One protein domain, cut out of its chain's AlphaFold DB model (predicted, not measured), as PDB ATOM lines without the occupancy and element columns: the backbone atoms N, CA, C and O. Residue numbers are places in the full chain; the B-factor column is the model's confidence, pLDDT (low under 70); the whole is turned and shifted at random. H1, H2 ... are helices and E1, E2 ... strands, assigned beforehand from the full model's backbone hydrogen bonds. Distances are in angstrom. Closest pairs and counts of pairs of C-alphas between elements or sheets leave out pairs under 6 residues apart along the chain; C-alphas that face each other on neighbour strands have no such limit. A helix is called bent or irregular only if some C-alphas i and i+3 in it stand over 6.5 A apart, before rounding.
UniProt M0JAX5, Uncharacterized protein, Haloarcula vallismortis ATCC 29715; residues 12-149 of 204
ATOM      1  N   GLY A  12     -11.154 -14.278  33.065       82.88
ATOM      2  CA  GLY A  12     -11.603 -14.108  34.448       82.88
ATOM      3  C   GLY A  12     -10.624 -14.712  35.452       82.88
ATOM      4  O   GLY A  12      -9.986 -15.727  35.172       82.88
ATOM      5  N   VAL A  13     -10.508 -14.102  36.635       86.00
ATOM      6  CA  VAL A  13      -9.595 -14.536  37.705       86.00
ATOM      7  C   VAL A  13     -10.331 -14.617  39.038       86.00
ATOM      8  O   VAL A  13     -11.031 -13.693  39.441       86.00
ATOM      9  N   ALA A  14     -10.117 -15.707  39.774       84.81
ATOM     10  CA  ALA A  14     -10.576 -15.839  41.153       84.81
ATOM     11  C   ALA A  14      -9.396 -15.736  42.115       84.81
ATOM     12  O   ALA A  14      -8.425 -16.485  42.011       84.81
ATOM     13  N   VAL A  15      -9.528 -14.862  43.111       84.75
ATOM     14  CA  VAL A  15      -8.555 -14.723  44.196       84.75
ATOM     15  C   VAL A  15      -9.131 -15.330  45.473       84.75
ATOM     16  O   VAL A  15     -10.243 -15.002  45.897       84.75
ATOM     17  N   GLY A  16      -8.356 -16.212  46.104       80.00
ATOM     18  CA  GLY A  16      -8.706 -16.900  47.346       80.00
ATOM     19  C   GLY A  16      -7.582 -16.840  48.380       80.00
ATOM     20  O   GLY A  16      -6.525 -16.257  48.148       80.00
ATOM     21  N   ARG A  17      -7.805 -17.445  49.550       74.75
ATOM     22  CA  ARG A  17      -6.772 -17.564  50.592       74.75
ATOM     23  C   ARG A  17      -5.854 -18.763  50.317       74.75
ATOM     24  O   ARG A  17      -6.239 -19.731  49.670       74.75
ATOM     25  N   SER A  18      -4.642 -18.747  50.868       66.19
ATOM     26  CA  SER A  18      -3.651 -19.822  50.669       66.19
ATOM     27  C   SER A  18      -4.113 -21.209  51.151       66.19
ATOM     28  O   SER A  18      -3.655 -22.223  50.629       66.19
ATOM     29  N   GLN A  19      -5.050 -21.269  52.104       74.00
ATOM     30  CA  GLN A  19      -5.555 -22.509  52.712       74.00
ATOM     31  C   GLN A  19      -6.840 -23.057  52.063       74.00
ATOM     32  O   GLN A  19      -7.501 -23.915  52.647       74.00
ATOM     33  N   GLU A  20      -7.220 -22.585  50.872       79.94
ATOM     34  CA  GLU A  20      -8.414 -23.111  50.206       79.94
ATOM     35  C   GLU A  20      -8.272 -24.596  49.846       79.94
ATOM     36  O   GLU A  20      -7.268 -25.043  49.284       79.94
ATOM     37  N   SER A  21      -9.318 -25.368  50.156       83.19
ATOM     38  CA  SER A  21      -9.373 -26.803  49.859       83.19
ATOM     39  C   SER A  21      -9.331 -27.083  48.351       83.19
ATOM     40  O   SER A  21      -9.794 -26.274  47.547       83.19
ATOM     41  N   ILE A  22      -8.860 -28.271  47.955       84.38
ATOM     42  CA  ILE A  22      -8.838 -28.697  46.542       84.38
ATOM     43  C   ILE A  22     -10.245 -28.641  45.918       84.38
ATOM     44  O   ILE A  22     -10.394 -28.218  44.776       84.38
ATOM     45  N   HIS A  23     -11.286 -28.978  46.687       82.75
ATOM     46  CA  HIS A  23     -12.685 -28.860  46.263       82.75
ATOM     47  C   HIS A  23     -13.088 -27.420  45.935       82.75
ATOM     48  O   HIS A  23     -13.769 -27.185  44.943       82.75
ATOM     49  N   HIS A  24     -12.655 -26.456  46.751       80.81
ATOM     50  CA  HIS A  24     -12.918 -25.041  46.494       80.81
ATOM     51  C   HIS A  24     -12.205 -24.549  45.245       80.81
ATOM     52  O   HIS A  24     -12.813 -23.867  44.432       80.81
ATOM     53  N   LYS A  25     -10.939 -24.929  45.065       85.19
ATOM     54  CA  LYS A  25     -10.183 -24.560  43.865       85.19
ATOM     55  C   LYS A  25     -10.831 -25.143  42.604       85.19
ATOM     56  O   LYS A  25     -11.006 -24.427  41.629       85.19
ATOM     57  N   ALA A  26     -11.260 -26.407  42.653       87.25
ATOM     58  CA  ALA A  26     -11.999 -27.049  41.565       87.25
ATOM     59  C   ALA A  26     -13.310 -26.312  41.231       87.25
ATOM     60  O   ALA A  26     -13.594 -26.064  40.062       87.25
ATOM     61  N   ALA A  27     -14.080 -25.928  42.252       86.44
ATOM     62  CA  ALA A  27     -15.325 -25.183  42.078       86.44
ATOM     63  C   ALA A  27     -15.074 -23.798  41.463       86.44
ATOM     64  O   ALA A  27     -15.756 -23.405  40.519       86.44
ATOM     65  N   ALA A  28     -14.050 -23.087  41.948       86.38
ATOM     66  CA  ALA A  28     -13.654 -21.779  41.437       86.38
ATOM     67  C   ALA A  28     -13.349 -21.820  39.940       86.38
ATOM     68  O   ALA A  28     -13.896 -21.015  39.191       86.38
ATOM     69  N   VAL A  29     -12.548 -22.793  39.498       88.25
ATOM     70  CA  VAL A  29     -12.206 -22.960  38.079       88.25
ATOM     71  C   VAL A  29     -13.455 -23.200  37.230       88.25
ATOM     72  O   VAL A  29     -13.628 -22.543  36.207       88.25
ATOM     73  N   CYS A  30     -14.356 -24.095  37.651       88.75
ATOM     74  CA  CYS A  30     -15.571 -24.377  36.887       88.75
ATOM     75  C   CYS A  30     -16.504 -23.161  36.802       88.75
ATOM     76  O   CYS A  30     -17.007 -22.855  35.723       88.75
ATOM     77  N   VAL A  31     -16.730 -22.453  37.912       86.88
ATOM     78  CA  VAL A  31     -17.625 -21.286  37.916       86.88
ATOM     79  C   VAL A  31     -17.034 -20.127  37.119       86.88
ATOM     80  O   VAL A  31     -17.779 -19.466  36.398       86.88
ATOM     81  N   LEU A  32     -15.721 -19.888  37.205       87.75
ATOM     82  CA  LEU A  32     -15.052 -18.900  36.356       87.75
ATOM     83  C   LEU A  32     -15.241 -19.234  34.880       87.75
ATOM     84  O   LEU A  32     -15.750 -18.403  34.140       87.75
ATOM     85  N   ALA A  33     -14.927 -20.466  34.474       88.62
ATOM     86  CA  ALA A  33     -15.092 -20.897  33.092       88.62
ATOM     87  C   ALA A  33     -16.546 -20.745  32.611       88.62
ATOM     88  O   ALA A  33     -16.783 -20.236  31.520       88.62
ATOM     89  N   LYS A  34     -17.539 -21.097  33.441       87.12
ATOM     90  CA  LYS A  34     -18.958 -20.862  33.128       87.12
ATOM     91  C   LYS A  34     -19.266 -19.381  32.932       87.12
ATOM     92  O   LYS A  34     -19.931 -19.033  31.960       87.12
ATOM     93  N   LYS A  35     -18.799 -18.508  33.827       84.44
ATOM     94  CA  LYS A  35     -19.005 -17.058  33.706       84.44
ATOM     95  C   LYS A  35     -18.387 -16.515  32.420       84.44
ATOM     96  O   LYS A  35     -19.079 -15.820  31.693       84.44
ATOM     97  N   THR A  36     -17.156 -16.907  32.107       83.88
ATOM     98  CA  THR A  36     -16.457 -16.481  30.888       83.88
ATOM     99  C   THR A  36     -17.143 -16.978  29.613       83.88
ATOM    100  O   THR A  36     -17.248 -16.227  28.654       83.88
ATOM    101  N   ILE A  37     -17.662 -18.211  29.588       83.81
ATOM    102  CA  ILE A  37     -18.419 -18.717  28.428       83.81
ATOM    103  C   ILE A  37     -19.750 -17.967  28.280       83.81
ATOM    104  O   ILE A  37     -20.114 -17.552  27.187       83.81
ATOM    105  N   THR A  38     -20.475 -17.771  29.385       83.19
ATOM    106  CA  THR A  38     -21.807 -17.136  29.366       83.19
ATOM    107  C   THR A  38     -21.778 -15.626  29.151       83.19
ATOM    108  O   THR A  38     -22.815 -15.059  28.827       83.19
ATOM    109  N   SER A  39     -20.625 -14.969  29.311       78.75
ATOM    110  CA  SER A  39     -20.453 -13.552  28.970       78.75
ATOM    111  C   SER A  39     -20.263 -13.304  27.470       78.75
ATOM    112  O   SER A  39     -20.180 -12.152  27.060       78.75
ATOM    113  N   VAL A  40     -20.157 -14.360  26.657       77.50
ATOM    114  CA  VAL A  40     -19.992 -14.269  25.203       77.50
ATOM    115  C   VAL A  40     -21.318 -14.612  24.531       77.50
ATOM    116  O   VAL A  40     -21.727 -15.771  24.517       77.50
ATOM    117  N   ASP A  41     -21.972 -13.610  23.942       68.12
ATOM    118  CA  ASP A  41     -23.328 -13.737  23.381       68.12
ATOM    119  C   ASP A  41     -23.449 -14.768  22.237       68.12
ATOM    120  O   ASP A  41     -24.532 -15.302  22.001       68.12
ATOM    121  N   GLU A  42     -22.353 -15.079  21.536       70.19
ATOM    122  CA  GLU A  42     -22.349 -15.963  20.354       70.19
ATOM    123  C   GLU A  42     -21.596 -17.288  20.558       70.19
ATOM    124  O   GLU A  42     -21.411 -18.050  19.604       70.19
ATOM    125  N   PHE A  43     -21.143 -17.601  21.777       76.88
ATOM    126  CA  PHE A  43     -20.409 -18.847  21.987       76.88
ATOM    127  C   PHE A  43     -21.333 -20.067  21.874       76.88
ATOM    128  O   PHE A  43     -22.276 -20.230  22.645       76.88
ATOM    129  N   SER A  44     -21.023 -20.968  20.943       77.00
ATOM    130  CA  SER A  44     -21.705 -22.253  20.802       77.00
ATOM    131  C   SER A  44     -20.730 -23.303  20.288       77.00
ATOM    132  O   SER A  44     -20.236 -23.206  19.163       77.00
ATOM    133  N   GLY A  45     -20.498 -24.348  21.077       78.56
ATOM    134  CA  GLY A  45     -19.692 -25.484  20.660       78.56
ATOM    135  C   GLY A  45     -19.088 -26.258  21.820       78.56
ATOM    136  O   GLY A  45     -18.938 -25.772  22.941       78.56
ATOM    137  N   ASP A  46     -18.709 -27.493  21.524       81.62
ATOM    138  CA  ASP A  46     -17.978 -28.332  22.461       81.62
ATOM    139  C   ASP A  46     -16.619 -27.702  22.814       81.62
ATOM    140  O   ASP A  46     -15.855 -27.282  21.947       81.62
ATOM    141  N   SER A  47     -16.325 -27.658  24.110       85.69
ATOM    142  CA  SER A  47     -15.191 -26.965  24.719       85.69
ATOM    143  C   SER A  47     -14.348 -27.908  25.564       85.69
ATOM    144  O   SER A  47     -14.830 -28.918  26.080       85.69
ATOM    145  N   ILE A  48     -13.085 -27.546  25.782       86.19
ATOM    146  CA  ILE A  48     -12.177 -28.297  26.650       86.19
ATOM    147  C   ILE A  48     -11.710 -27.390  27.788       86.19
ATOM    148  O   ILE A  48     -11.213 -26.295  27.555       86.19
ATOM    149  N   LEU A  49     -11.831 -27.874  29.024       88.94
ATOM    150  CA  LEU A  49     -11.264 -27.240  30.209       88.94
ATOM    151  C   LEU A  49      -9.889 -27.854  30.502       88.94
ATOM    152  O   LEU A  49      -9.798 -29.012  30.927       88.94
ATOM    153  N   ILE A  50      -8.833 -27.069  30.268       87.69
ATOM    154  CA  ILE A  50      -7.430 -27.471  30.432       87.69
ATOM    155  C   ILE A  50      -6.823 -26.727  31.634       87.69
ATOM    156  O   ILE A  50      -6.412 -25.579  31.490       87.69
ATOM    157  N   PRO A  51      -6.764 -27.336  32.830       83.88
ATOM    158  CA  PRO A  51      -6.001 -26.766  33.931       83.88
ATOM    159  C   PRO A  51      -4.500 -26.941  33.676       83.88
ATOM    160  O   PRO A  51      -4.065 -28.054  33.361       83.88
ATOM    161  N   ASP A  52      -3.713 -25.883  33.882       76.56
ATOM    162  CA  ASP A  52      -2.267 -26.047  34.009       76.56
ATOM    163  C   ASP A  52      -1.931 -26.683  35.357       76.56
ATOM    164  O   ASP A  52      -2.403 -26.250  36.411       76.56
ATOM    165  N   GLY A  53      -1.150 -27.758  35.323       71.19
ATOM    166  CA  GLY A  53      -0.746 -28.464  36.525       71.19
ATOM    167  C   GLY A  53      -0.587 -29.965  36.376       71.19
ATOM    168  O   GLY A  53      -0.886 -30.588  35.356       71.19
ATOM    169  N   ALA A  54      -0.119 -30.584  37.459       68.25
ATOM    170  CA  ALA A  54      -0.032 -32.033  37.528       68.25
ATOM    171  C   ALA A  54      -1.430 -32.672  37.365       68.25
ATOM    172  O   ALA A  54      -2.418 -32.124  37.863       68.25
ATOM    173  N   PRO A  55      -1.538 -33.880  36.779       64.81
ATOM    174  CA  PRO A  55      -2.811 -34.602  36.668       64.81
ATOM    175  C   PRO A  55      -3.489 -34.905  38.016       64.81
ATOM    176  O   PRO A  55      -4.655 -35.294  38.040       64.81
ATOM    177  N   SER A  56      -2.745 -34.765  39.118       71.50
ATOM    178  CA  SER A  56      -3.188 -34.923  40.504       71.50
ATOM    179  C   SER A  56      -3.591 -33.609  41.192       71.50
ATOM    180  O   SER A  56      -3.958 -33.635  42.365       71.50
ATOM    181  N   MET A  57      -3.505 -32.457  40.511       79.38
ATOM    182  CA  MET A  57      -3.749 -31.128  41.097       79.38
ATOM    183  C   MET A  57      -5.142 -31.011  41.731       79.38
ATOM    184  O   MET A  57      -5.275 -30.469  42.829       79.38
ATOM    185  N   TYR A  58      -6.165 -31.571  41.082       80.50
ATOM    186  CA  TYR A  58      -7.533 -31.662  41.593       80.50
ATOM    187  C   TYR A  58      -7.897 -33.091  42.014       80.50
ATOM    188  O   TYR A  58      -9.017 -33.556  41.788       80.50
ATOM    189  N   GLY A  59      -6.949 -33.798  42.635       80.94
ATOM    190  CA  GLY A  59      -7.064 -35.218  42.970       80.94
ATOM    191  C   GLY A  59      -6.748 -36.127  41.782       80.94
ATOM    192  O   GLY A  59      -6.472 -35.656  40.679       80.94
ATOM    193  N   ASP A  60      -6.782 -37.442  42.000       79.06
ATOM    194  CA  ASP A  60      -6.391 -38.424  40.986       79.06
ATOM    195  C   ASP A  60      -7.196 -38.270  39.693       79.06
ATOM    196  O   ASP A  60      -8.427 -38.325  39.689       79.06
ATOM    197  N   SER A  61      -6.490 -38.087  38.571       74.69
ATOM    198  CA  SER A  61      -7.105 -37.828  37.259       74.69
ATOM    199  C   SER A  61      -8.136 -36.692  37.302       74.69
ATOM    200  O   SER A  61      -9.214 -36.799  36.708       74.69
ATOM    201  N   GLN A  62      -7.817 -35.631  38.052       82.69
ATOM    202  CA  GLN A  62      -8.650 -34.447  38.252       82.69
ATOM    203  C   GLN A  62     -10.064 -34.758  38.789       82.69
ATOM    204  O   GLN A  62     -11.027 -34.080  38.430       82.69
ATOM    205  N   ALA A  63     -10.230 -35.798  39.619       82.75
ATOM    206  CA  ALA A  63     -11.542 -36.263  40.086       82.75
ATOM    207  C   ALA A  63     -12.409 -35.155  40.710       82.75
ATOM    208  O   ALA A  63     -13.598 -35.070  40.404       82.75
ATOM    209  N   HIS A  64     -11.828 -34.269  41.526       86.06
ATOM    210  CA  HIS A  64     -12.576 -33.175  42.147       86.06
ATOM    211  C   HIS A  64     -13.035 -32.138  41.118       86.06
ATOM    212  O   HIS A  64     -14.180 -31.695  41.182       86.06
ATOM    213  N   LEU A  65     -12.190 -31.805  40.139       87.56
ATOM    214  CA  LEU A  65     -12.551 -30.901  39.043       87.56
ATOM    215  C   LEU A  65     -13.651 -31.499  38.169       87.56
ATOM    216  O   LEU A  65     -14.606 -30.817  37.829       87.56
ATOM    217  N   ARG A  66     -13.575 -32.795  37.866       86.69
ATOM    218  CA  ARG A  66     -14.592 -33.499  37.070       86.69
ATOM    219  C   ARG A  66     -15.946 -33.586  37.776       86.69
ATOM    220  O   ARG A  66     -16.973 -33.558  37.105       86.69
ATOM    221  N   THR A  67     -15.956 -33.706  39.104       84.38
ATOM    222  CA  THR A  67     -17.187 -33.631  39.908       84.38
ATOM    223  C   THR A  67     -17.785 -32.228  39.892       84.38
ATOM    224  O   THR A  67     -18.997 -32.096  39.803       84.38
ATOM    225  N   GLN A  68     -16.965 -31.179  39.964       87.00
ATOM    226  CA  GLN A  68     -17.470 -29.806  39.865       87.00
ATOM    227  C   GLN A  68     -17.949 -29.486  38.442       87.00
ATOM    228  O   GLN A  68     -19.001 -28.884  38.260       87.00
ATOM    229  N   ALA A  69     -17.242 -29.967  37.421       86.88
ATOM    230  CA  ALA A  69     -17.618 -29.774  36.026       86.88
ATOM    231  C   ALA A  69     -18.967 -30.426  35.680       86.88
ATOM    232  O   ALA A  69     -19.749 -29.814  34.962       86.88
ATOM    233  N   SER A  70     -19.277 -31.619  36.215       82.31
ATOM    234  CA  SER A  70     -20.586 -32.258  35.979       82.31
ATOM    235  C   SER A  70     -21.760 -31.484  36.580       82.31
ATOM    236  O   SER A  70     -22.881 -31.634  36.105       82.31
ATOM    237  N   GLN A  71     -21.506 -30.676  37.612       81.88
ATOM    238  CA  GLN A  71     -22.506 -29.820  38.257       81.88
ATOM    239  C   GLN A  71     -22.671 -28.510  37.499       81.88
ATOM    240  O   GLN A  71     -23.766 -28.130  37.104       81.88
ATOM    241  N   VAL A  72     -21.552 -27.825  37.273       86.19
ATOM    242  CA  VAL A  72     -21.546 -26.465  36.740       86.19
ATOM    243  C   VAL A  72     -21.944 -26.443  35.261       86.19
ATOM    244  O   VAL A  72     -22.694 -25.550  34.845       86.19
ATOM    245  N   PHE A  73     -21.477 -27.432  34.493       86.38
ATOM    246  CA  PHE A  73     -21.784 -27.630  33.073       86.38
ATOM    247  C   PHE A  73     -22.831 -28.737  32.909       86.38
ATOM    248  O   PHE A  73     -22.587 -29.760  32.267       86.38
ATOM    249  N   ASP A  74     -23.985 -28.552  33.548       83.06
ATOM    250  CA  ASP A  74     -25.112 -29.483  33.502       83.06
ATOM    251  C   ASP A  74     -25.786 -29.554  32.115       83.06
ATOM    252  O   ASP A  74     -25.405 -28.874  31.162       83.06
ATOM    253  N   GLY A  75     -26.828 -30.380  31.988       75.44
ATOM    254  CA  GLY A  75     -27.552 -30.537  30.722       75.44
ATOM    255  C   GLY A  75     -28.179 -29.242  30.190       75.44
ATOM    256  O   GLY A  75     -28.285 -29.089  28.976       75.44
ATOM    257  N   SER A  76     -28.554 -28.304  31.069       80.94
ATOM    258  CA  SER A  76     -29.118 -27.010  30.664       80.94
ATOM    259  C   SER A  76     -28.050 -26.085  30.088       80.94
ATOM    260  O   SER A  76     -28.302 -25.356  29.126       80.94
ATOM    261  N   PHE A  77     -26.852 -26.096  30.674       85.00
ATOM    262  CA  PHE A  77     -25.704 -25.402  30.111       85.00
ATOM    263  C   PHE A  77     -25.330 -26.012  28.756       85.00
ATOM    264  O   PHE A  77     -25.232 -25.296  27.760       85.00
ATOM    265  N   GLN A  78     -25.204 -27.340  28.700       83.19
ATOM    266  CA  GLN A  78     -24.772 -28.058  27.500       83.19
ATOM    267  C   GLN A  78     -25.725 -27.882  26.318       83.19
ATOM    268  O   GLN A  78     -25.265 -27.753  25.187       83.19
ATOM    269  N   SER A  79     -27.038 -27.821  26.558       74.50
ATOM    270  CA  SER A  79     -28.021 -27.585  25.494       74.50
ATOM    271  C   SER A  79     -27.931 -26.193  24.873       74.50
ATOM    272  O   SER A  79     -28.455 -25.987  23.782       74.50
ATOM    273  N   THR A  80     -27.323 -25.241  25.582       79.44
ATOM    274  CA  THR A  80     -27.261 -23.832  25.182       79.44
ATOM    275  C   THR A  80     -25.891 -23.472  24.611       79.44
ATOM    276  O   THR A  80     -25.826 -22.810  23.583       79.44
ATOM    277  N   PHE A  81     -24.809 -23.936  25.244       80.50
ATOM    278  CA  PHE A  81     -23.435 -23.525  24.923       80.50
ATOM    279  C   PHE A  81     -22.543 -24.664  24.401       80.50
ATOM    280  O   PHE A  81     -21.489 -24.383  23.840       80.50
ATOM    281  N   GLY A  82     -22.950 -25.933  24.541       81.62
ATOM    282  CA  GLY A  82     -22.147 -27.113  24.188       81.62
ATOM    283  C   GLY A  82     -21.504 -27.826  25.387       81.62
ATOM    284  O   GLY A  82     -21.571 -27.373  26.533       81.62
ATOM    285  N   GLY A  83     -20.915 -29.000  25.137       81.75
ATOM    286  CA  GLY A  83     -20.259 -29.817  26.159       81.75
ATOM    287  C   GLY A  83     -18.953 -29.201  26.663       81.75
ATOM    288  O   GLY A  83     -18.209 -28.623  25.883       81.75
ATOM    289  N   VAL A  84     -18.624 -29.363  27.951       85.62
ATOM    290  CA  VAL A  84     -17.304 -28.986  28.494       85.62
ATOM    291  C   VAL A  84     -16.570 -30.229  28.984       85.62
ATOM    292  O   VAL A  84     -16.962 -30.863  29.965       85.62
ATOM    293  N   TYR A  85     -15.481 -30.578  28.306       84.06
ATOM    294  CA  TYR A  85     -14.686 -31.763  28.605       84.06
ATOM    295  C   TYR A  85     -13.474 -31.409  29.460       84.06
ATOM    296  O   TYR A  85     -12.646 -30.585  29.084       84.06
ATOM    297  N   VAL A  86     -13.334 -32.070  30.608       84.62
ATOM    298  CA  VAL A  86     -12.176 -31.881  31.487       84.62
ATOM    299  C   VAL A  86     -11.034 -32.790  31.047       84.62
ATOM    300  O   VAL A  86     -11.195 -34.010  30.933       84.62
ATOM    301  N   THR A  87      -9.861 -32.193  30.863       80.12
ATOM    302  CA  THR A  87      -8.609 -32.897  30.568       80.12
ATOM    303  C   THR A  87      -7.530 -32.532  31.584       80.12
ATOM    304  O   THR A  87      -7.729 -31.698  32.465       80.12
ATOM    305  N   GLY A  88      -6.385 -33.197  31.504       74.00
ATOM    306  CA  GLY A  88      -5.182 -32.814  32.228       74.00
ATOM    307  C   GLY A  88      -3.979 -32.930  31.308       74.00
ATOM    308  O   GLY A  88      -3.732 -34.008  30.763       74.00
ATOM    309  N   LEU A  89      -3.236 -31.836  31.166       73.38
ATOM    310  CA  LEU A  89      -1.974 -31.792  30.444       73.38
ATOM    311  C   LEU A  89      -0.931 -31.108  31.345       73.38
ATOM    312  O   LEU A  89      -1.111 -29.946  31.691       73.38
ATOM    313  N   PRO A  90       0.136 -31.810  31.765       70.81
ATOM    314  CA  PRO A  90       1.231 -31.169  32.483       70.81
ATOM    315  C   PRO A  90       1.909 -30.126  31.595       70.81
ATOM    316  O   PRO A  90       2.194 -30.438  30.438       70.81
ATOM    317  N   LYS A  91       2.233 -28.955  32.156       70.25
ATOM    318  CA  LYS A  91       2.841 -27.836  31.421       70.25
ATOM    319  C   LYS A  91       1.978 -27.399  30.230       70.25
ATOM    320  O   LYS A  91       2.453 -27.288  29.095       70.25
ATOM    321  N   ALA A  92       0.674 -27.272  30.470       74.31
ATOM    322  CA  ALA A  92      -0.274 -26.900  29.424       74.31
ATOM    323  C   ALA A  92      -0.052 -25.456  28.961       74.31
ATOM    324  O   ALA A  92      -0.277 -25.161  27.790       74.31
ATOM    325  N   ASP A  93       0.454 -24.608  29.854       71.00
ATOM    326  CA  ASP A  93       0.936 -23.249  29.610       71.00
ATOM    327  C   ASP A  93       2.020 -23.178  28.525       71.00
ATOM    328  O   ASP A  93       2.090 -22.200  27.793       71.00
ATOM    329  N   LEU A  94       2.836 -24.222  28.364       70.06
ATOM    330  CA  LEU A  94       3.842 -24.281  27.299       70.06
ATOM    331  C   LEU A  94       3.263 -24.725  25.950       70.06
ATOM    332  O   LEU A  94       3.902 -24.550  24.917       70.06
ATOM    333  N   THR A  95       2.075 -25.334  25.957       69.19
ATOM    334  CA  THR A  95       1.470 -25.955  24.769       69.19
ATOM    335  C   THR A  95       0.346 -25.120  24.174       69.19
ATOM    336  O   THR A  95       0.234 -25.039  22.952       69.19
ATOM    337  N   TYR A  96      -0.498 -24.532  25.020       74.88
ATOM    338  CA  TYR A  96      -1.729 -23.865  24.616       74.88
ATOM    339  C   TYR A  96      -1.663 -22.367  24.937       74.88
ATOM    340  O   TYR A  96      -1.591 -22.025  26.120       74.88
ATOM    341  N   PRO A  97      -1.736 -21.488  23.915       72.50
ATOM    342  CA  PRO A  97      -1.755 -20.030  24.070       72.50
ATOM    343  C   PRO A  97      -2.705 -19.522  25.158       72.50
ATOM    344  O   PRO A  97      -2.370 -18.620  25.919       72.50
ATOM    345  N   GLU A  98      -3.891 -20.120  25.246       80.38
ATOM    346  CA  GLU A  98      -4.947 -19.741  26.181       80.38
ATOM    347  C   GLU A  98      -4.542 -20.038  27.627       80.38
ATOM    348  O   GLU A  98      -4.857 -19.282  28.545       80.38
ATOM    349  N   VAL A  99      -3.801 -21.129  27.829       81.62
ATOM    350  CA  VAL A  99      -3.286 -21.516  29.142       81.62
ATOM    351  C   VAL A  99      -2.078 -20.655  29.515       81.62
ATOM    352  O   VAL A  99      -1.976 -20.240  30.666       81.62
ATOM    353  N   THR A 100      -1.219 -20.305  28.548       76.75
ATOM    354  CA  THR A 100      -0.137 -19.323  28.746       76.75
ATOM    355  C   THR A 100      -0.696 -17.973  29.199       76.75
ATOM    356  O   THR A 100      -0.223 -17.393  30.174       76.75
ATOM    357  N   ALA A 101      -1.732 -17.479  28.512       78.94
ATOM    358  CA  ALA A 101      -2.386 -16.219  28.848       78.94
ATOM    359  C   ALA A 101      -3.009 -16.271  30.251       78.94
ATOM    360  O   ALA A 101      -2.839 -15.339  31.036       78.94
ATOM    361  N   ALA A 102      -3.669 -17.379  30.602       83.50
ATOM    362  CA  ALA A 102      -4.229 -17.574  31.934       83.50
ATOM    363  C   ALA A 102      -3.156 -17.548  33.041       83.50
ATOM    364  O   ALA A 102      -3.379 -16.910  34.074       83.50
ATOM    365  N   ASP A 103      -1.995 -18.186  32.834       82.94
ATOM    366  CA  ASP A 103      -0.880 -18.158  33.795       82.94
ATOM    367  C   ASP A 103      -0.305 -16.742  33.955       82.94
ATOM    368  O   ASP A 103      -0.147 -16.252  35.078       82.94
ATOM    369  N   TYR A 104      -0.098 -16.027  32.842       77.00
ATOM    370  CA  TYR A 104       0.380 -14.644  32.863       77.00
ATOM    371  C   TYR A 104      -0.573 -13.713  33.624       77.00
ATOM    372  O   TYR A 104      -0.143 -12.981  34.521       77.00
ATOM    373  N   ILE A 105      -1.875 -13.763  33.318       81.44
ATOM    374  CA  ILE A 105      -2.895 -12.933  33.976       81.44
ATOM    375  C   ILE A 105      -2.956 -13.254  35.478       81.44
ATOM    376  O   ILE A 105      -2.966 -12.342  36.310       81.44
ATOM    377  N   ALA A 106      -2.949 -14.537  35.850       84.44
ATOM    378  CA  ALA A 106      -2.958 -14.949  37.252       84.44
ATOM    379  C   ALA A 106      -1.702 -14.468  38.002       84.44
ATOM    380  O   ALA A 106      -1.803 -13.975  39.131       84.44
ATOM    381  N   GLY A 107      -0.527 -14.569  37.375       81.25
ATOM    382  CA  GLY A 107       0.739 -14.072  37.910       81.25
ATOM    383  C   GLY A 107       0.750 -12.554  38.091       81.25
ATOM    384  O   GLY A 107       1.141 -12.069  39.155       81.25
ATOM    385  N   TYR A 108       0.259 -11.812  37.098       81.00
ATOM    386  CA  TYR A 108       0.135 -10.356  37.150       81.00
ATOM    387  C   TYR A 108      -0.762  -9.901  38.309       81.00
ATOM    388  O   TYR A 108      -0.345  -9.081  39.131       81.00
ATOM    389  N   VAL A 109      -1.966 -10.479  38.425       81.88
ATOM    390  CA  VAL A 109      -2.915 -10.168  39.507       81.88
ATOM    391  C   VAL A 109      -2.316 -10.496  40.875       81.88
ATOM    392  O   VAL A 109      -2.417  -9.689  41.799       81.88
ATOM    393  N   ARG A 110      -1.652 -11.649  41.015       83.38
ATOM    394  CA  ARG A 110      -0.983 -12.038  42.264       83.38
ATOM    395  C   ARG A 110       0.075 -11.019  42.679       83.38
ATOM    396  O   ARG A 110       0.043 -10.562  43.816       83.38
ATOM    397  N   ASN A 111       0.971 -10.638  41.767       79.56
ATOM    398  CA  ASN A 111       2.066  -9.717  42.079       79.56
ATOM    399  C   ASN A 111       1.537  -8.346  42.535       79.56
ATOM    400  O   ASN A 111       1.996  -7.816  43.542       79.56
ATOM    401  N   ARG A 112       0.504  -7.812  41.866       78.88
ATOM    402  CA  ARG A 112      -0.141  -6.539  42.244       78.88
ATOM    403  C   ARG A 112      -0.742  -6.563  43.651       78.88
ATOM    404  O   ARG A 112      -0.679  -5.554  44.358       78.88
ATOM    405  N   ILE A 113      -1.318  -7.698  44.049       82.69
ATOM    406  CA  ILE A 113      -1.885  -7.898  45.389       82.69
ATOM    407  C   ILE A 113      -0.772  -8.058  46.431       82.69
ATOM    408  O   ILE A 113      -0.831  -7.426  47.486       82.69
ATOM    409  N   ASP A 114       0.244  -8.877  46.145       82.56
ATOM    410  CA  ASP A 114       1.339  -9.179  47.078       82.56
ATOM    411  C   ASP A 114       2.229  -7.955  47.351       82.56
ATOM    412  O   ASP A 114       2.677  -7.751  48.479       82.56
ATOM    413  N   GLU A 115       2.435  -7.094  46.351       80.69
ATOM    414  CA  GLU A 115       3.159  -5.822  46.487       80.69
ATOM    415  C   GLU A 115       2.353  -4.746  47.241       80.69
ATOM    416  O   GLU A 115       2.875  -3.672  47.545       80.69
ATOM    417  N   GLY A 116       1.079  -5.014  47.560       71.44
ATOM    418  CA  GLY A 116       0.171  -4.060  48.202       71.44
ATOM    419  C   GLY A 116      -0.246  -2.897  47.297       71.44
ATOM    420  O   GLY A 116      -0.858  -1.941  47.775       71.44
ATOM    421  N   THR A 117       0.084  -2.977  46.007       68.62
ATOM    422  CA  THR A 117      -0.209  -1.961  44.992       68.62
ATOM    423  C   THR A 117      -1.707  -1.883  44.712       68.62
ATOM    424  O   THR A 117      -2.233  -0.792  44.494       68.62
ATOM    425  N   GLU A 118      -2.412  -3.017  44.761       70.50
ATOM    426  CA  GLU A 118      -3.858  -3.090  44.542       70.50
ATOM    427  C   GLU A 118      -4.551  -4.015  45.548       70.50
ATOM    428  O   GLU A 118      -3.980  -4.981  46.057       70.50
ATOM    429  N   GLN A 119      -5.816  -3.720  45.844       69.81
ATOM    430  CA  GLN A 119      -6.691  -4.609  46.602       69.81
ATOM    431  C   GLN A 119      -7.643  -5.320  45.638       69.81
ATOM    432  O   GLN A 119      -7.945  -4.816  44.566       69.81
ATOM    433  N   VAL A 120      -8.189  -6.474  46.032       68.00
ATOM    434  CA  VAL A 120      -9.107  -7.244  45.160       68.00
ATOM    435  C   VAL A 120     -10.285  -6.404  44.644       68.00
ATOM    436  O   VAL A 120     -10.753  -6.632  43.543       68.00
ATOM    437  N   HIS A 121     -10.746  -5.414  45.413       67.81
ATOM    438  CA  HIS A 121     -11.851  -4.531  45.024       67.81
ATOM    439  C   HIS A 121     -11.437  -3.329  44.156       67.81
ATOM    440  O   HIS A 121     -12.304  -2.558  43.758       67.81
ATOM    441  N   THR A 122     -10.136  -3.116  43.937       70.50
ATOM    442  CA  THR A 122      -9.606  -2.070  43.044       70.50
ATOM    443  C   THR A 122      -9.169  -2.628  41.692       70.50
ATOM    444  O   THR A 122      -8.852  -1.844  40.803       70.50
ATOM    445  N   LEU A 123      -9.139  -3.957  41.556       74.62
ATOM    446  CA  LEU A 123      -8.861  -4.669  40.312       74.62
ATOM    447  C   LEU A 123     -10.104  -4.688  39.391       74.62
ATOM    448  O   LEU A 123     -11.207  -4.415  39.871       74.62
ATOM    449  N   PRO A 124      -9.937  -5.002  38.088       73.56
ATOM    450  CA  PRO A 124     -11.042  -5.104  37.126       73.56
ATOM    451  C   PRO A 124     -12.167  -6.050  37.576       73.56
ATOM    452  O   PRO A 124     -11.933  -6.947  38.387       73.56
ATOM    453  N   GLU A 125     -13.384  -5.878  37.041       76.19
ATOM    454  CA  GLU A 125     -14.571  -6.671  37.427       76.19
ATOM    455  C   GLU A 125     -14.410  -8.177  37.146       76.19
ATOM    456  O   GLU A 125     -15.035  -9.018  37.798       76.19
ATOM    457  N   GLU A 126     -13.514  -8.523  36.224       75.81
ATOM    458  CA  GLU A 126     -13.075  -9.878  35.902       75.81
ATOM    459  C   GLU A 126     -12.324 -10.553  37.067       75.81
ATOM    460  O   GLU A 126     -12.187 -11.781  37.089       75.81
ATOM    461  N   VAL A 127     -11.855  -9.779  38.056       73.75
ATOM    462  CA  VAL A 127     -11.210 -10.273  39.276       73.75
ATOM    463  C   VAL A 127     -12.223 -10.369  40.413       73.75
ATOM    464  O   VAL A 127     -12.627  -9.387  41.032       73.75
ATOM    465  N   VAL A 128     -12.584 -11.599  40.769       75.44
ATOM    466  CA  VAL A 128     -13.575 -11.877  41.814       75.44
ATOM    467  C   VAL A 128     -12.941 -12.522  43.043       75.44
ATOM    468  O   VAL A 128     -12.053 -13.373  42.951       75.44
ATOM    469  N   ARG A 129     -13.434 -12.164  44.235       71.69
ATOM    470  CA  ARG A 129     -13.110 -12.913  45.455       71.69
ATOM    471  C   ARG A 129     -13.988 -14.158  45.527       71.69
ATOM    472  O   ARG A 129     -15.210 -14.054  45.596       71.69
ATOM    473  N   PHE A 130     -13.352 -15.321  45.556       70.94
ATOM    474  CA  PHE A 130     -14.045 -16.592  45.728       70.94
ATOM    475  C   PHE A 130     -14.326 -16.860  47.213       70.94
ATOM    476  O   PHE A 130     -13.484 -16.569  48.068       70.94
ATOM    477  N   ASP A 131     -15.501 -17.411  47.525       67.94
ATOM    478  CA  ASP A 131     -15.911 -17.764  48.887       67.94
ATOM    479  C   ASP A 131     -16.518 -19.176  48.973       67.94
ATOM    480  O   ASP A 131     -16.679 -19.893  47.985       67.94
ATOM    481  N   THR A 132     -16.847 -19.604  50.192       57.69
ATOM    482  CA  THR A 132     -17.327 -20.962  50.474       57.69
ATOM    483  C   THR A 132     -18.734 -21.262  49.947       57.69
ATOM    484  O   THR A 132     -19.153 -22.418  49.996       57.69
ATOM    485  N   ASN A 133     -19.472 -20.256  49.463       60.25
ATOM    486  CA  ASN A 133     -20.841 -20.409  48.962       60.25
ATOM    487  C   ASN A 133     -20.885 -20.944  47.529       60.25
ATOM    488  O   ASN A 133     -21.938 -21.352  47.057       60.25
ATOM    489  N   TRP A 134     -19.743 -20.990  46.847       60.66
ATOM    490  CA  TRP A 134     -19.624 -21.490  45.477       60.66
ATOM    491  C   TRP A 134     -19.500 -23.026  45.419       60.66
ATOM    492  O   TRP A 134     -19.087 -23.583  44.407       60.66
ATOM    493  N   ARG A 135     -19.819 -23.732  46.515       55.38
ATOM    494  CA  ARG A 135     -19.885 -25.200  46.559       55.38
ATOM    495  C   ARG A 135     -21.256 -25.687  46.101       55.38
ATOM    496  O   ARG A 135     -22.261 -25.307  46.695       55.38
ATOM    497  N   GLU A 136     -21.279 -26.640  45.176       54.75
ATOM    498  CA  GLU A 136     -22.488 -27.396  44.827       54.75
ATOM    499  C   GLU A 136     -22.429 -28.869  45.312       54.75
ATOM    500  O   GLU A 136     -21.347 -29.463  45.421       54.75
ATOM    501  N   PRO A 137     -23.580 -29.479  45.672       50.38
ATOM    502  CA  PRO A 137     -23.658 -30.806  46.300       50.38
ATOM    503  C   PRO A 137     -23.227 -31.953  45.371       50.38
ATOM    504  O   PRO A 137     -23.622 -32.003  44.212       50.38
ATOM    505  N   SER A 138     -22.449 -32.912  45.892       46.56
ATOM    506  CA  SER A 138     -21.687 -33.924  45.132       46.56
ATOM    507  C   SER A 138     -22.506 -34.808  44.173       46.56
ATOM    508  O   SER A 138     -23.373 -35.561  44.615       46.56
ATOM    509  N   VAL A 139     -22.121 -34.826  42.893       59.94
ATOM    510  CA  VAL A 139     -22.532 -35.817  41.872       59.94
ATOM    511  C   VAL A 139     -21.313 -36.559  41.313       59.94
ATOM    512  O   VAL A 139     -20.160 -36.212  41.581       59.94
ATOM    513  N   SER A 140     -21.554 -37.628  40.556       50.47
ATOM    514  CA  SER A 140     -20.487 -38.401  39.918       50.47
ATOM    515  C   SER A 140     -19.687 -37.554  38.905       50.47
ATOM    516  O   SER A 140     -20.268 -36.709  38.219       50.47
ATOM    517  N   PRO A 141     -18.359 -37.755  38.801       54.81
ATOM    518  CA  PRO A 141     -17.505 -36.986  37.893       54.81
ATOM    519  C   PRO A 141     -17.772 -37.313  36.412       54.81
ATOM    520  O   PRO A 141     -17.913 -38.488  36.065       54.81
ATOM    521  N   VAL A 142     -17.741 -36.304  35.522       65.88
ATOM    522  CA  VAL A 142     -17.708 -36.505  34.045       65.88
ATOM    523  C   VAL A 142     -16.512 -37.371  33.631       65.88
ATOM    524  O   VAL A 142     -15.577 -37.422  34.415       65.88
ATOM    525  N   PRO A 143     -16.442 -38.053  32.472       67.25
ATOM    526  CA  PRO A 143     -15.246 -38.808  32.052       67.25
ATOM    527  C   PRO A 143     -13.959 -37.958  32.002       67.25
ATOM    528  O   PRO A 143     -14.017 -36.756  31.764       67.25
ATOM    529  N   PHE A 144     -12.790 -38.571  32.242       59.81
ATOM    530  CA  PHE A 144     -11.491 -37.899  32.079       59.81
ATOM    531  C   PHE A 144     -10.941 -38.183  30.694       59.81
ATOM    532  O   PHE A 144     -10.661 -39.337  30.361       59.81
ATOM    533  N   TYR A 145     -10.740 -37.130  29.916       59.94
ATOM    534  CA  TYR A 145     -10.122 -37.234  28.607       59.94
ATOM    535  C   TYR A 145      -8.637 -36.929  28.765       59.94
ATOM    536  O   TYR A 145      -8.266 -35.911  29.334       59.94
ATOM    537  N   ARG A 146      -7.768 -37.832  28.303       53.97
ATOM    538  CA  ARG A 146      -6.335 -37.545  28.197       53.97
ATOM    539  C   ARG A 146      -6.064 -37.062  26.790       53.97
ATOM    540  O   ARG A 146      -6.177 -37.842  25.846       53.97
ATOM    541  N   ILE A 147      -5.653 -35.809  26.660       54.72
ATOM    542  CA  ILE A 147      -4.983 -35.378  25.439       54.72
ATOM    543  C   ILE A 147      -3.638 -36.109  25.417       54.72
ATOM    544  O   ILE A 147      -2.886 -36.068  26.394       54.72
ATOM    545  N   ARG A 148      -3.342 -36.847  24.340       43.91
ATOM    546  CA  ARG A 148      -1.980 -37.343  24.120       43.91
ATOM    547  C   ARG A 148      -1.116 -36.109  23.892       43.91
ATOM    548  O   ARG A 148      -1.146 -35.555  22.800       43.91
ATOM    549  N   GLY A 149      -0.423 -35.661  24.936       44.00
ATOM    550  CA  GLY A 149       0.548 -34.585  24.812       44.00
ATOM    551  C   GLY A 149       1.527 -34.928  23.696       44.00
ATOM    552  O   GLY A 149       1.993 -36.068  23.596       44.00
TER     553      GLY A 149
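What this domain is: This is residues 12 to 149 of the 204 residues of an uncharacterized protein of Haloarcula vallismortis ATCC 29715 (UniProt M0JAX5). Helix H1 runs through the core between two tiny parallel sheets of two strands each, E1 with E4 and E2 with E3, and H2 packs across H1 at a steep tilt. H4 packs on E1 but is apart from H1, and short H3 is at the opposite end of the longest axis from the link after H4. The printed part has 138 residues, with four named helices and four named strands in the order E1, H1, E2, H2, H3, E3, H4, E4; under half of the residues are in named elements, and the class is mostly helix. It is compact, with a radius of gyration of the C-alphas of 14.9 A and spans of 41 by 31 by 29 A.

How they stand to each other: E1, residues 13 to 15, is the parallel neighbour of E4, residues 127 to 129, at 33 degrees, with N 15 and O 128 within hydrogen-bond range at 2.9 A. H1, residues 22 to 38, comes nearest to E1 at the C-alphas of Ala 14 and Ala 28, 6.7 A apart. E2, residues 47 to 49, is the parallel neighbour of E3, residues 84 to 86, at 33 degrees, with N 49 and O 85 at 2.8 A. H2, residues 60 to 72, touches H1 at a steep tilt of 46 degrees, running the same way; their closest C-alphas are those of Ala 26 and Leu 65, 4.6 A apart. The closest C-alphas of H2 and E3 are those of Arg 66 and Val 86, 6.3 A apart. H3, residues 75 to 81, and H2 meet only through their link; H3 is close to but not clearly touching H1, with Ile 37 and Phe 81 the closest C-alphas at 7.8 A. E2, H2, H3 and E3 form a strand-helix-strand unit, two parallel strands joined through helices, with a right-handed crossover. H4, residues 97 to 114, touches no helix; its closest C-alpha to E1 is that of Ala 106, 6.7 A from that of Val 13. Every O i to N i+4 pair is within hydrogen-bond range in H1 and H4, against 6 of 9 in H2 and 2 of 3 in H3.

Where its parts are: E1 begins at C-alpha 13, (-9.595, -14.536, 37.705). H1 is 24.4 A from first to last C-alpha, H2 19.8 A, H3 10.0 A and H4 25.6 A. H2 is irregular: C-alphas 61 and 64 are 8.7 A apart. E1 and E3 measure 6.6 A each, E2 6.8 A and E4 7.0 A; E4 ends at C-alpha 129, (-13.110, -12.913, 45.455).

The domain as a whole: The two C-alphas farthest apart, those of Ser 79 and Glu 115, are 43.4 A apart. The printed part has no cut. The link from H4 to E4, 12 residues, is long, and residues 130 to 149 hold no named element. The mean pLDDT of the printed part is 76.3, and 28 residues are under 70, among them 131 to 149.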